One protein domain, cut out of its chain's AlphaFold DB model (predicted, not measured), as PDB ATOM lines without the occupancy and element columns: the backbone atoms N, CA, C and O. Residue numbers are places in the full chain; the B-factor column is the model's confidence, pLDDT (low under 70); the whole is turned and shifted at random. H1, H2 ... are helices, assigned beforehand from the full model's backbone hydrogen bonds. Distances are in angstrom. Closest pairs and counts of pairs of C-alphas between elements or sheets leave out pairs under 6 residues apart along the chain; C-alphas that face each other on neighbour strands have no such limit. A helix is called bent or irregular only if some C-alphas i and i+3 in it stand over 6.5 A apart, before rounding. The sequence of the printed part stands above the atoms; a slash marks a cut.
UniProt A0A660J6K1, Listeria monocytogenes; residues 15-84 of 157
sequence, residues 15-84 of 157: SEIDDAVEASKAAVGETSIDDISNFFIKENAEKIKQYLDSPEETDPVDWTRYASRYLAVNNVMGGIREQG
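What this domain is: This is residues 15 to 84 of the 157 residues of a protein of Listeria monocytogenes (UniProt A0A660J6K1). One long helix, H3, crosses two shorter helices, H1 and H2, which both pack on the same side of it and cross each other at a slant. H3 makes the longest axis of the domain, with H2 packed on its earlier part and H1 farther along it. The printed part has 70 residues with three named helices, in the order H1, H2, H3, and no named strand; the class is all helix. The whole is compact, with a radius of gyration of the C-alphas of 11.3 A, and its outline is elongated, spanning 37 by 23 by 18 A.

Where its parts are: H1 is residues 15 to 27, beginning at C-alpha 15, (224.202, 231.765, 149.539), and measuring 17.8 A from first to last C-alpha. H2 is residues 39 to 53, 20.9 A long, with C-alpha 39 at (238.353, 234.212, 149.270). H3 is residues 60 to 82, the longest helix at 29.5 A, and it ends at C-alpha 82, (215.053, 241.514, 143.147). H3 is neither bent nor irregular, but only just: C-alphas 72 and 75 are 6.1 A apart.

How they stand to each other: H1 and H2 touch, and their closest C-alphas are those of Ala 23 and Ala 45, 4.3 A apart. They run the same way at a steep tilt of 46 degrees. H1 also touches H3, which touches it with residues 69 to 78 alone; the closest C-alphas are those of Val 21 and Asn 74, 5.2 A apart. H1 and H3 run opposite ways at a steep tilt of 67 degrees, only just short of about perpendicular. H2 touches H3, which takes part with residues 61 to 70 alone, and the closest C-alphas are those of Ile 48 and Tyr 66, 4.6 A apart. Their lines are about perpendicular, at 77 degrees. The helix packing is mostly crossed: of these three pairs, 0 are at a shallow tilt. Every O i to N i+4 pair is within hydrogen-bond range in H1 and H2, while in H3 it is 12 of 19.

The domain as a whole: The two C-alphas farthest apart are those of Glu 57 and Gly 84, at 37.2 A, while the first and last printed C-alphas, of Ser 15 and Gly 84, are 17.0 A apart. The printed part runs from residue 15 to residue 84 of a chain of 157 residues and has no cut. The link from H1 to H2, 11 residues, is long, and the link from H2 to H3, 6 residues, is short. The mean pLDDT of the printed part is 95.8, and no printed residue is under 70.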
ATOM      1  N   SER A  15     222.809 231.296 149.544       89.44
ATOM      2  CA  SER A  15     224.202 231.765 149.539       89.44
ATOM      3  C   SER A  15     224.790 231.840 148.133       89.44
ATOM      4  O   SER A  15     225.453 232.807 147.820       89.44
ATOM      5  N   GLU A  16     224.483 230.895 147.241       92.12
ATOM      6  CA  GLU A  16     225.000 230.946 145.863       92.12
ATOM      7  C   GLU A  16     224.529 232.187 145.089       92.12
ATOM      8  O   GLU A  16     225.272 232.703 144.255       92.12
ATOM      9  N   ILE A  17     223.305 232.667 145.349       94.81
ATOM     10  CA  ILE A  17     222.783 233.898 144.738       94.81
ATOM     11  C   ILE A  17     223.433 235.109 145.407       94.81
ATOM     12  O   ILE A  17     223.909 235.990 144.698       94.81
ATOM     13  N   ASP A  18     223.478 235.135 146.742       95.06
ATOM     14  CA  ASP A  18     224.085 236.227 147.516       95.06
ATOM     15  C   ASP A  18     225.559 236.435 147.120       95.06
ATOM     16  O   ASP A  18     225.959 237.543 146.767       95.06
ATOM     17  N   ASP A  19     226.332 235.351 147.086       96.69
ATOM     18  CA  ASP A  19     227.753 235.338 146.750       96.69
ATOM     19  C   ASP A  19     227.990 235.802 145.302       96.69
ATOM     20  O   ASP A  19     228.923 236.553 145.016       96.69
ATOM     21  N   ALA A  20     227.135 235.378 144.362       97.56
ATOM     22  CA  ALA A  20     227.226 235.815 142.972       97.56
ATOM     23  C   ALA A  20     226.881 237.301 142.810       97.56
ATOM     24  O   ALA A  20     227.531 237.980 142.013       97.56
ATOM     25  N   VAL A  21     225.892 237.810 143.552       97.44
ATOM     26  CA  VAL A  21     225.531 239.236 143.566       97.44
ATOM     27  C   VAL A  21     226.677 240.068 144.138       97.44
ATOM     28  O   VAL A  21     227.068 241.060 143.525       97.44
ATOM     29  N   GLU A  22     227.256 239.654 145.268       97.88
ATOM     30  CA  GLU A  22     228.403 240.329 145.888       97.88
ATOM     31  C   GLU A  22     229.601 240.388 144.932       97.88
ATOM     32  O   GLU A  22     230.126 241.472 144.660       97.88
ATOM     33  N   ALA A  23     229.980 239.246 144.347       98.38
ATOM     34  CA  ALA A  23     231.077 239.183 143.387       98.38
ATOM     35  C   ALA A  23     230.815 240.047 142.143       98.38
ATOM     36  O   ALA A  23     231.721 240.716 141.648       98.38
ATOM     37  N   SER A  24     229.574 240.055 141.645       98.25
ATOM     38  CA  SER A  24     229.184 240.816 140.453       98.25
ATOM     39  C   SER A  24     229.256 242.320 140.689       98.25
ATOM     40  O   SER A  24     229.847 243.022 139.870       98.25
ATOM     41  N   LYS A  25     228.721 242.808 141.817       98.00
ATOM     42  CA  LYS A  25     228.782 244.228 142.202       98.00
ATOM     43  C   LYS A  25     230.218 244.722 142.316       98.00
ATOM     44  O   LYS A  25     230.548 245.787 141.798       98.00
ATOM     45  N   ALA A  26     231.089 243.923 142.926       98.38
ATOM     46  CA  ALA A  26     232.492 244.285 143.042       98.38
ATOM     47  C   ALA A  26     233.213 244.265 141.684       98.38
ATOM     48  O   ALA A  26     233.994 245.166 141.381       98.38
ATOM     49  N   ALA A  27     232.913 243.282 140.829       98.19
ATOM     50  CA  ALA A  27     233.524 243.165 139.509       98.19
ATOM     51  C   ALA A  27     233.217 244.359 138.588       98.19
ATOM     52  O   ALA A  27     234.094 244.796 137.841       98.19
ATOM     53  N   VAL A  28     231.997 244.907 138.667       97.75
ATOM     54  CA  VAL A  28     231.580 246.092 137.892       97.75
ATOM     55  C   VAL A  28     231.921 247.423 138.577       97.75
ATOM     56  O   VAL A  28     231.676 248.485 138.009       97.75
ATOM     57  N   GLY A  29     232.510 247.380 139.775       97.56
ATOM     58  CA  GLY A  29     232.962 248.558 140.516       97.56
ATOM     59  C   GLY A  29     231.884 249.277 141.333       97.56
ATOM     60  O   GLY A  29     232.105 250.415 141.741       97.56
ATOM     61  N   GLU A  30     230.733 248.647 141.591       97.81
ATOM     62  CA  GLU A  30     229.733 249.170 142.538       97.81
ATOM     63  C   GLU A  30     230.215 249.067 143.993       97.81
ATOM     64  O   GLU A  30     229.884 249.912 144.826       97.81
ATOM     65  N   THR A  31     231.014 248.044 144.297       97.94
ATOM     66  CA  THR A  31     231.708 247.851 145.579       97.94
ATOM     67  C   THR A  31     233.190 247.551 145.340       97.94
ATOM     68  O   THR A  31     233.606 247.268 144.217       97.94
ATOM     69  N   SER A  32     234.019 247.634 146.384       97.88
ATOM     70  CA  SER A  32     235.433 247.264 146.272       97.88
ATOM     71  C   SER A  32     235.609 245.748 146.336       97.88
ATOM     72  O   SER A  32     235.081 245.093 147.234       97.88
ATOM     73  N   ILE A  33     236.422 245.191 145.435       98.12
ATOM     74  CA  ILE A  33     236.853 243.782 145.492       98.12
ATOM     75  C   ILE A  33     237.656 243.505 146.774       98.12
ATOM     76  O   ILE A  33     237.614 242.399 147.313       98.12
ATOM     77  N   ASP A  34     238.362 244.508 147.302       97.31
ATOM     78  CA  ASP A  34     239.160 244.359 148.521       97.31
ATOM     79  C   ASP A  34     238.330 244.274 149.803       97.31
ATOM     80  O   ASP A  34     238.833 243.772 150.807       97.31
ATOM     81  N   ASP A  35     237.060 244.682 149.754       97.19
ATOM     82  CA  ASP A  35     236.147 244.588 150.895       97.19
ATOM     83  C   ASP A  35     235.540 243.177 151.041       97.19
ATOM     84  O   ASP A  35     234.949 242.854 152.075       97.19
ATOM     85  N   ILE A  36     235.706 242.306 150.035       97.69
ATOM     86  CA  ILE A  36     235.189 240.934 150.059       97.69
ATOM     87  C   ILE A  36     236.070 240.058 150.957       97.69
ATOM     88  O   ILE A  36     237.226 239.757 150.650       97.69
ATOM     89  N   SER A  37     235.491 239.587 152.062       95.06
ATOM     90  CA  SER A  37     236.195 238.754 153.050       95.06
ATOM     91  C   SER A  37     236.337 237.282 152.646       95.06
ATOM     92  O   SER A  37     237.313 236.627 153.017       95.06
ATOM     93  N   ASN A  38     235.375 236.738 151.895       95.19
ATOM     94  CA  ASN A  38     235.414 235.350 151.450       95.19
ATOM     95  C   ASN A  38     236.308 235.220 150.213       95.19
ATOM     96  O   ASN A  38     236.002 235.763 149.153       95.19
ATOM     97  N   PHE A  39     237.382 234.438 150.340       95.81
ATOM     98  CA  PHE A  39     238.353 234.212 149.270       95.81
ATOM     99  C   PHE A  39     237.715 233.753 147.948       95.81
ATOM    100  O   PHE A  39     238.096 234.242 146.890       95.81
ATOM    101  N   PHE A  40     236.723 232.859 147.992       94.44
ATOM    102  CA  PHE A  40     236.077 232.352 146.778       94.44
ATOM    103  C   PHE A  40     235.206 233.411 146.096       94.44
ATOM    104  O   PHE A  40     235.152 233.470 144.869       94.44
ATOM    105  N   ILE A  41     234.536 234.264 146.876       97.69
ATOM    106  CA  ILE A  41     233.741 235.375 146.336       97.69
ATOM    107  C   ILE A  41     234.679 236.415 145.714       97.69
ATOM    108  O   ILE A  41     234.429 236.878 144.602       97.69
ATOM    109  N   LYS A  42     235.801 236.709 146.385       98.50
ATOM    110  CA  LYS A  42     236.828 237.630 145.890       98.50
ATOM    111  C   LYS A  42     237.437 237.136 144.575       98.50
ATOM    112  O   LYS A  42     237.453 237.884 143.604       98.50
ATOM    113  N   GLU A  43     237.835 235.863 144.505       97.81
ATOM    114  CA  GLU A  43     238.351 235.247 143.273       97.81
ATOM    115  C   GLU A  43     237.322 235.326 142.131       97.81
ATOM    116  O   GLU A  43     237.666 235.670 141.000       97.81
ATOM    117  N   ASN A  44     236.043 235.045 142.411       98.19
ATOM    118  CA  ASN A  44     234.993 235.188 141.404       98.19
ATOM    119  C   ASN A  44     234.901 236.634 140.895       98.19
ATOM    120  O   ASN A  44     234.828 236.826 139.683       98.19
ATOM    121  N   ALA A  45     234.938 237.632 141.782       98.62
ATOM    122  CA  ALA A  45     234.885 239.043 141.401       98.62
ATOM    123  C   ALA A  45     236.067 239.444 140.505       98.62
ATOM    124  O   ALA A  45     235.870 240.069 139.463       98.62
ATOM    125  N   GLU A  46     237.285 239.032 140.865       98.06
ATOM    126  CA  GLU A  46     238.503 239.294 140.088       98.06
ATOM    127  C   GLU A  46     238.418 238.687 138.683       98.06
ATOM    128  O   GLU A  46     238.697 239.366 137.696       98.06
ATOM    129  N   LYS A  47     237.967 237.434 138.574       97.94
ATOM    130  CA  LYS A  47     237.830 236.725 137.292       97.94
ATOM    131  C   LYS A  47     236.727 237.297 136.409       97.94
ATOM    132  O   LYS A  47     236.917 237.454 135.205       97.94
ATOM    133  N   ILE A  48     235.580 237.639 136.998       98.50
ATOM    134  CA  ILE A  48     234.496 238.326 136.285       98.50
ATOM    135  C   ILE A  48     235.009 239.666 135.751       98.50
ATOM    136  O   ILE A  48     234.791 239.974 134.581       98.50
ATOM    137  N   LYS A  49     235.726 240.437 136.581       98.12
ATOM    138  CA  LYS A  49     236.304 241.722 136.185       98.12
ATOM    139  C   LYS A  49     237.311 241.573 135.046       98.12
ATOM    140  O   LYS A  49     237.221 242.308 134.072       98.12
ATOM    141  N   GLN A  50     238.226 240.609 135.140       97.19
ATOM    142  CA  GLN A  50     239.209 240.333 134.088       97.19
ATOM    143  C   GLN A  50     238.522 240.040 132.750       97.19
ATOM    144  O   GLN A  50     238.878 240.651 131.742       97.19
ATOM    145  N   TYR A  51     237.497 239.179 132.751       97.88
ATOM    146  CA  TYR A  51     236.726 238.883 131.543       97.88
ATOM    147  C   TYR A  51     236.005 240.118 130.982       97.88
ATOM    148  O   TYR A  51     236.002 240.334 129.775       97.88
ATOM    149  N   LEU A  52     235.397 240.939 131.844       96.50
ATOM    150  CA  LEU A  52     234.697 242.159 131.434       96.50
ATOM    151  C   LEU A  52     235.636 243.217 130.839       96.50
ATOM    152  O   LEU A  52     235.253 243.889 129.881       96.50
ATOM    153  N   ASP A  53     236.838 243.364 131.397       96.19
ATOM    154  CA  ASP A  53     237.812 244.367 130.960       96.19
ATOM    155  C   ASP A  53     238.463 243.982 129.612       96.19
ATOM    156  O   ASP A  53     238.681 244.859 128.774       96.19
ATOM    157  N   SER A  54     238.743 242.688 129.385       94.50
ATOM    158  CA  SER A  54     239.498 242.208 128.210       94.50
ATOM    159  C   SER A  54     239.051 240.818 127.704       94.50
ATOM    160  O   SER A  54     239.844 239.874 127.722       94.50
ATOM    161  N   PRO A  55     237.817 240.654 127.192       91.00
ATOM    162  CA  PRO A  55     237.222 239.337 126.916       91.00
ATOM    163  C   PRO A  55     237.943 238.504 125.842       91.00
ATOM    164  O   PRO A  55     237.828 237.280 125.839       91.00
ATOM    165  N   GLU A  56     238.668 239.147 124.921       90.75
ATOM    166  CA  GLU A  56     239.427 238.466 123.857       90.75
ATOM    167  C   GLU A  56     240.779 237.912 124.344       90.75
ATOM    168  O   GLU A  56     241.343 237.028 123.703       90.75
ATOM    169  N   GLU A  57     241.273 238.391 125.490       86.00
ATOM    170  CA  GLU A  57     242.623 238.117 126.011       86.00
ATOM    171  C   GLU A  57     242.612 237.260 127.294       86.00
ATOM    172  O   GLU A  57     243.662 236.931 127.847       86.00
ATOM    173  N   THR A  58     241.429 236.919 127.811       83.38
ATOM    174  CA  THR A  58     241.262 236.244 129.111       83.38
ATOM    175  C   THR A  58     241.281 234.721 129.038       83.38
ATOM    176  O   THR A  58     240.927 234.120 128.023       83.38
ATOM    177  N   ASP A  59     241.643 234.082 130.154       92.31
ATOM    178  CA  ASP A  59     241.672 232.626 130.271       92.31
ATOM    179  C   ASP A  59     240.244 232.042 130.200       92.31
ATOM    180  O   ASP A  59     239.295 232.652 130.711       92.31
ATOM    181  N   PRO A  60     240.044 230.838 129.625       93.19
ATOM    182  CA  PRO A  60     238.746 230.166 129.643       93.19
ATOM    183  C   PRO A  60     238.087 230.090 131.030       93.19
ATOM    184  O   PRO A  60     236.859 230.134 131.123       93.19
ATOM    185  N   VAL A  61     238.864 229.999 132.114       93.38
ATOM    186  CA  VAL A  61     238.358 230.019 133.492       93.38
ATOM    187  C   VAL A  61     237.654 231.338 133.813       93.38
ATOM    188  O   VAL A  61     236.609 231.308 134.469       93.38
ATOM    189  N   ASP A  62     238.150 232.473 133.335       96.62
ATOM    190  CA  ASP A  62     237.555 233.787 133.607       96.62
ATOM    191  C   ASP A  62     236.207 233.914 132.896       96.62
ATOM    192  O   ASP A  62     235.198 234.260 133.523       96.62
ATOM    193  N   TRP A  63     236.147 233.459 131.636       95.56
ATOM    194  CA  TRP A  63     234.881 233.278 130.925       95.56
ATOM    195  C   TRP A  63     233.916 232.387 131.708       95.56
ATOM    196  O   TRP A  63     232.744 232.735 131.857       95.56
ATOM    197  N   THR A  64     234.376 231.255 132.256       96.50
ATOM    198  CA  THR A  64     233.475 230.377 133.020       96.50
ATOM    199  C   THR A  64     232.898 231.070 134.251       96.50
ATOM    200  O   THR A  64     231.731 230.839 134.571       96.50
ATOM    201  N   ARG A  65     233.659 231.934 134.941       97.31
ATOM    202  CA  ARG A  65     233.163 232.692 136.101       97.31
ATOM    203  C   ARG A  65     232.199 233.790 135.693       97.31
ATOM    204  O   ARG A  65     231.127 233.877 136.288       97.31
ATOM    205  N   TYR A  66     232.508 234.535 134.639       97.88
ATOM    206  CA  TYR A  66     231.572 235.489 134.058       97.88
ATOM    207  C   TYR A  66     230.256 234.817 133.632       97.88
ATOM    208  O   TYR A  66     229.177 235.204 134.079       97.88
ATOM    209  N   ALA A  67     230.320 233.749 132.840       97.12
ATOM    210  CA  ALA A  67     229.127 233.074 132.339       97.12
ATOM    211  C   ALA A  67     228.297 232.436 133.467       97.12
ATOM    212  O   ALA A  67     227.077 232.593 133.508       97.12
ATOM    213  N   SER A  68     228.938 231.729 134.402       97.38
ATOM    214  CA  SER A  68     228.213 231.014 135.460       97.38
ATOM    215  C   SER A  68     227.745 231.920 136.596       97.38
ATOM    216  O   SER A  68     226.618 231.771 137.054       97.38
ATOM    217  N   ARG A  69     228.569 232.858 137.070       97.75
ATOM    218  CA  ARG A  69     228.251 233.664 138.260       97.75
ATOM    219  C   ARG A  69     227.583 234.979 137.895       97.75
ATOM    220  O   ARG A  69     226.529 235.271 138.447       97.75
ATOM    221  N   TYR A  70     228.130 235.718 136.931       97.88
ATOM    222  CA  TYR A  70     227.582 237.017 136.535       97.88
ATOM    223  C   TYR A  70     226.331 236.871 135.656       97.88
ATOM    224  O   TYR A  70     225.254 237.341 136.018       97.88
ATOM    225  N   LEU A  71     226.425 236.164 134.525       96.75
ATOM    226  CA  LEU A  71     225.278 236.021 133.622       96.75
ATOM    227  C   LEU A  71     224.194 235.103 134.191       96.75
ATOM    228  O   LEU A  71     223.036 235.503 134.261       96.75
ATOM    229  N   ALA A  72     224.542 233.872 134.571       96.25
ATOM    230  CA  ALA A  72     223.528 232.890 134.944       96.25
ATOM    231  C   ALA A  72     222.989 233.096 136.366       96.25
ATOM    232  O   ALA A  72     221.776 233.092 136.552       96.25
ATOM    233  N   VAL A  73     223.836 233.280 137.381       97.00
ATOM    234  CA  VAL A  73     223.335 233.394 138.760       97.00
ATOM    235  C   VAL A  73     222.911 234.825 139.094       97.00
ATOM    236  O   VAL A  73     221.756 235.026 139.452       97.00
ATOM    237  N   ASN A  74     223.772 235.832 138.939       96.94
ATOM    238  CA  ASN A  74     223.419 237.211 139.286       96.94
ATOM    239  C   ASN A  74     222.305 237.770 138.381       96.94
ATOM    240  O   ASN A  74     221.216 238.078 138.864       96.94
ATOM    241  N   ASN A  75     222.520 237.843 137.064       95.50
ATOM    242  CA  ASN A  75     221.578 238.543 136.182       95.50
ATOM    243  C   ASN A  75     220.233 237.815 136.019       95.50
ATOM    244  O   ASN A  75     219.215 238.470 135.789       95.50
ATOM    245  N   VAL A  76     220.200 236.480 136.140       95.00
ATOM    246  CA  VAL A  76     218.939 235.720 136.090       95.00
ATOM    247  C   VAL A  76     218.381 235.501 137.488       95.00
ATOM    248  O   VAL A  76     217.312 236.020 137.793       95.00
ATOM    249  N   MET A  77     219.063 234.746 138.351       94.44
ATOM    250  CA  MET A  77     218.500 234.378 139.655       94.44
ATOM    251  C   MET A  77     218.450 235.566 140.621       94.44
ATOM    252  O   MET A  77     217.423 235.763 141.270       94.44
ATOM    253  N   GLY A  78     219.506 236.385 140.675       93.94
ATOM    254  CA  GLY A  78     219.522 237.643 141.429       93.94
ATOM    255  C   GLY A  78     218.466 238.623 140.914       93.94
ATOM    256  O   GLY A  78     217.648 239.101 141.693       93.94
ATOM    257  N   GLY A  79     218.375 238.816 139.597       92.00
ATOM    258  CA  GLY A  79     217.352 239.675 138.986       92.00
ATOM    259  C   GLY A  79     215.909 239.207 139.240       92.00
ATOM    260  O   GLY A  79     215.040 240.010 139.578       92.00
ATOM    261  N   ILE A  80     215.628 237.902 139.132       93.69
ATOM    262  CA  ILE A  80     214.311 237.324 139.467       93.69
ATOM    263  C   ILE A  80     213.989 237.532 140.954       93.69
ATOM    264  O   ILE A  80     212.836 237.809 141.300       93.69
ATOM    265  N   ARG A  81     214.995 237.415 141.828       93.50
ATOM    266  CA  ARG A  81     214.863 237.655 143.267       93.50
ATOM    267  C   ARG A  81     214.562 239.120 143.581       93.50
ATOM    268  O   ARG A  81     213.597 239.382 144.289       93.50
ATOM    269  N   GLU A  82     215.297 240.067 142.997       93.06
ATOM    270  CA  GLU A  82     215.053 241.514 143.147       93.06
ATOM    271  C   GLU A  82     213.662 241.931 142.652       93.06
ATOM    272  O   GLU A  82     213.013 242.791 143.242       93.06
ATOM    273  N   GLN A  83     213.158 241.275 141.603       94.38
ATOM    274  CA  GLN A  83     211.798 241.475 141.094       94.38
ATOM    275  C   GLN A  83     210.704 240.866 141.993       94.38
ATOM    276  O   GLN A  83     209.526 240.949 141.646       94.38
ATOM    277  N   GLY A  84     211.058 240.204 143.099       93.12
ATOM    278  CA  GLY A  84     210.105 239.519 143.978       93.12
ATOM    279  C   GLY A  84     209.430 238.307 143.325       93.12
ATOM    280  O   GLY A  84     208.337 237.912 143.724       93.12
TER     281      GLY A  84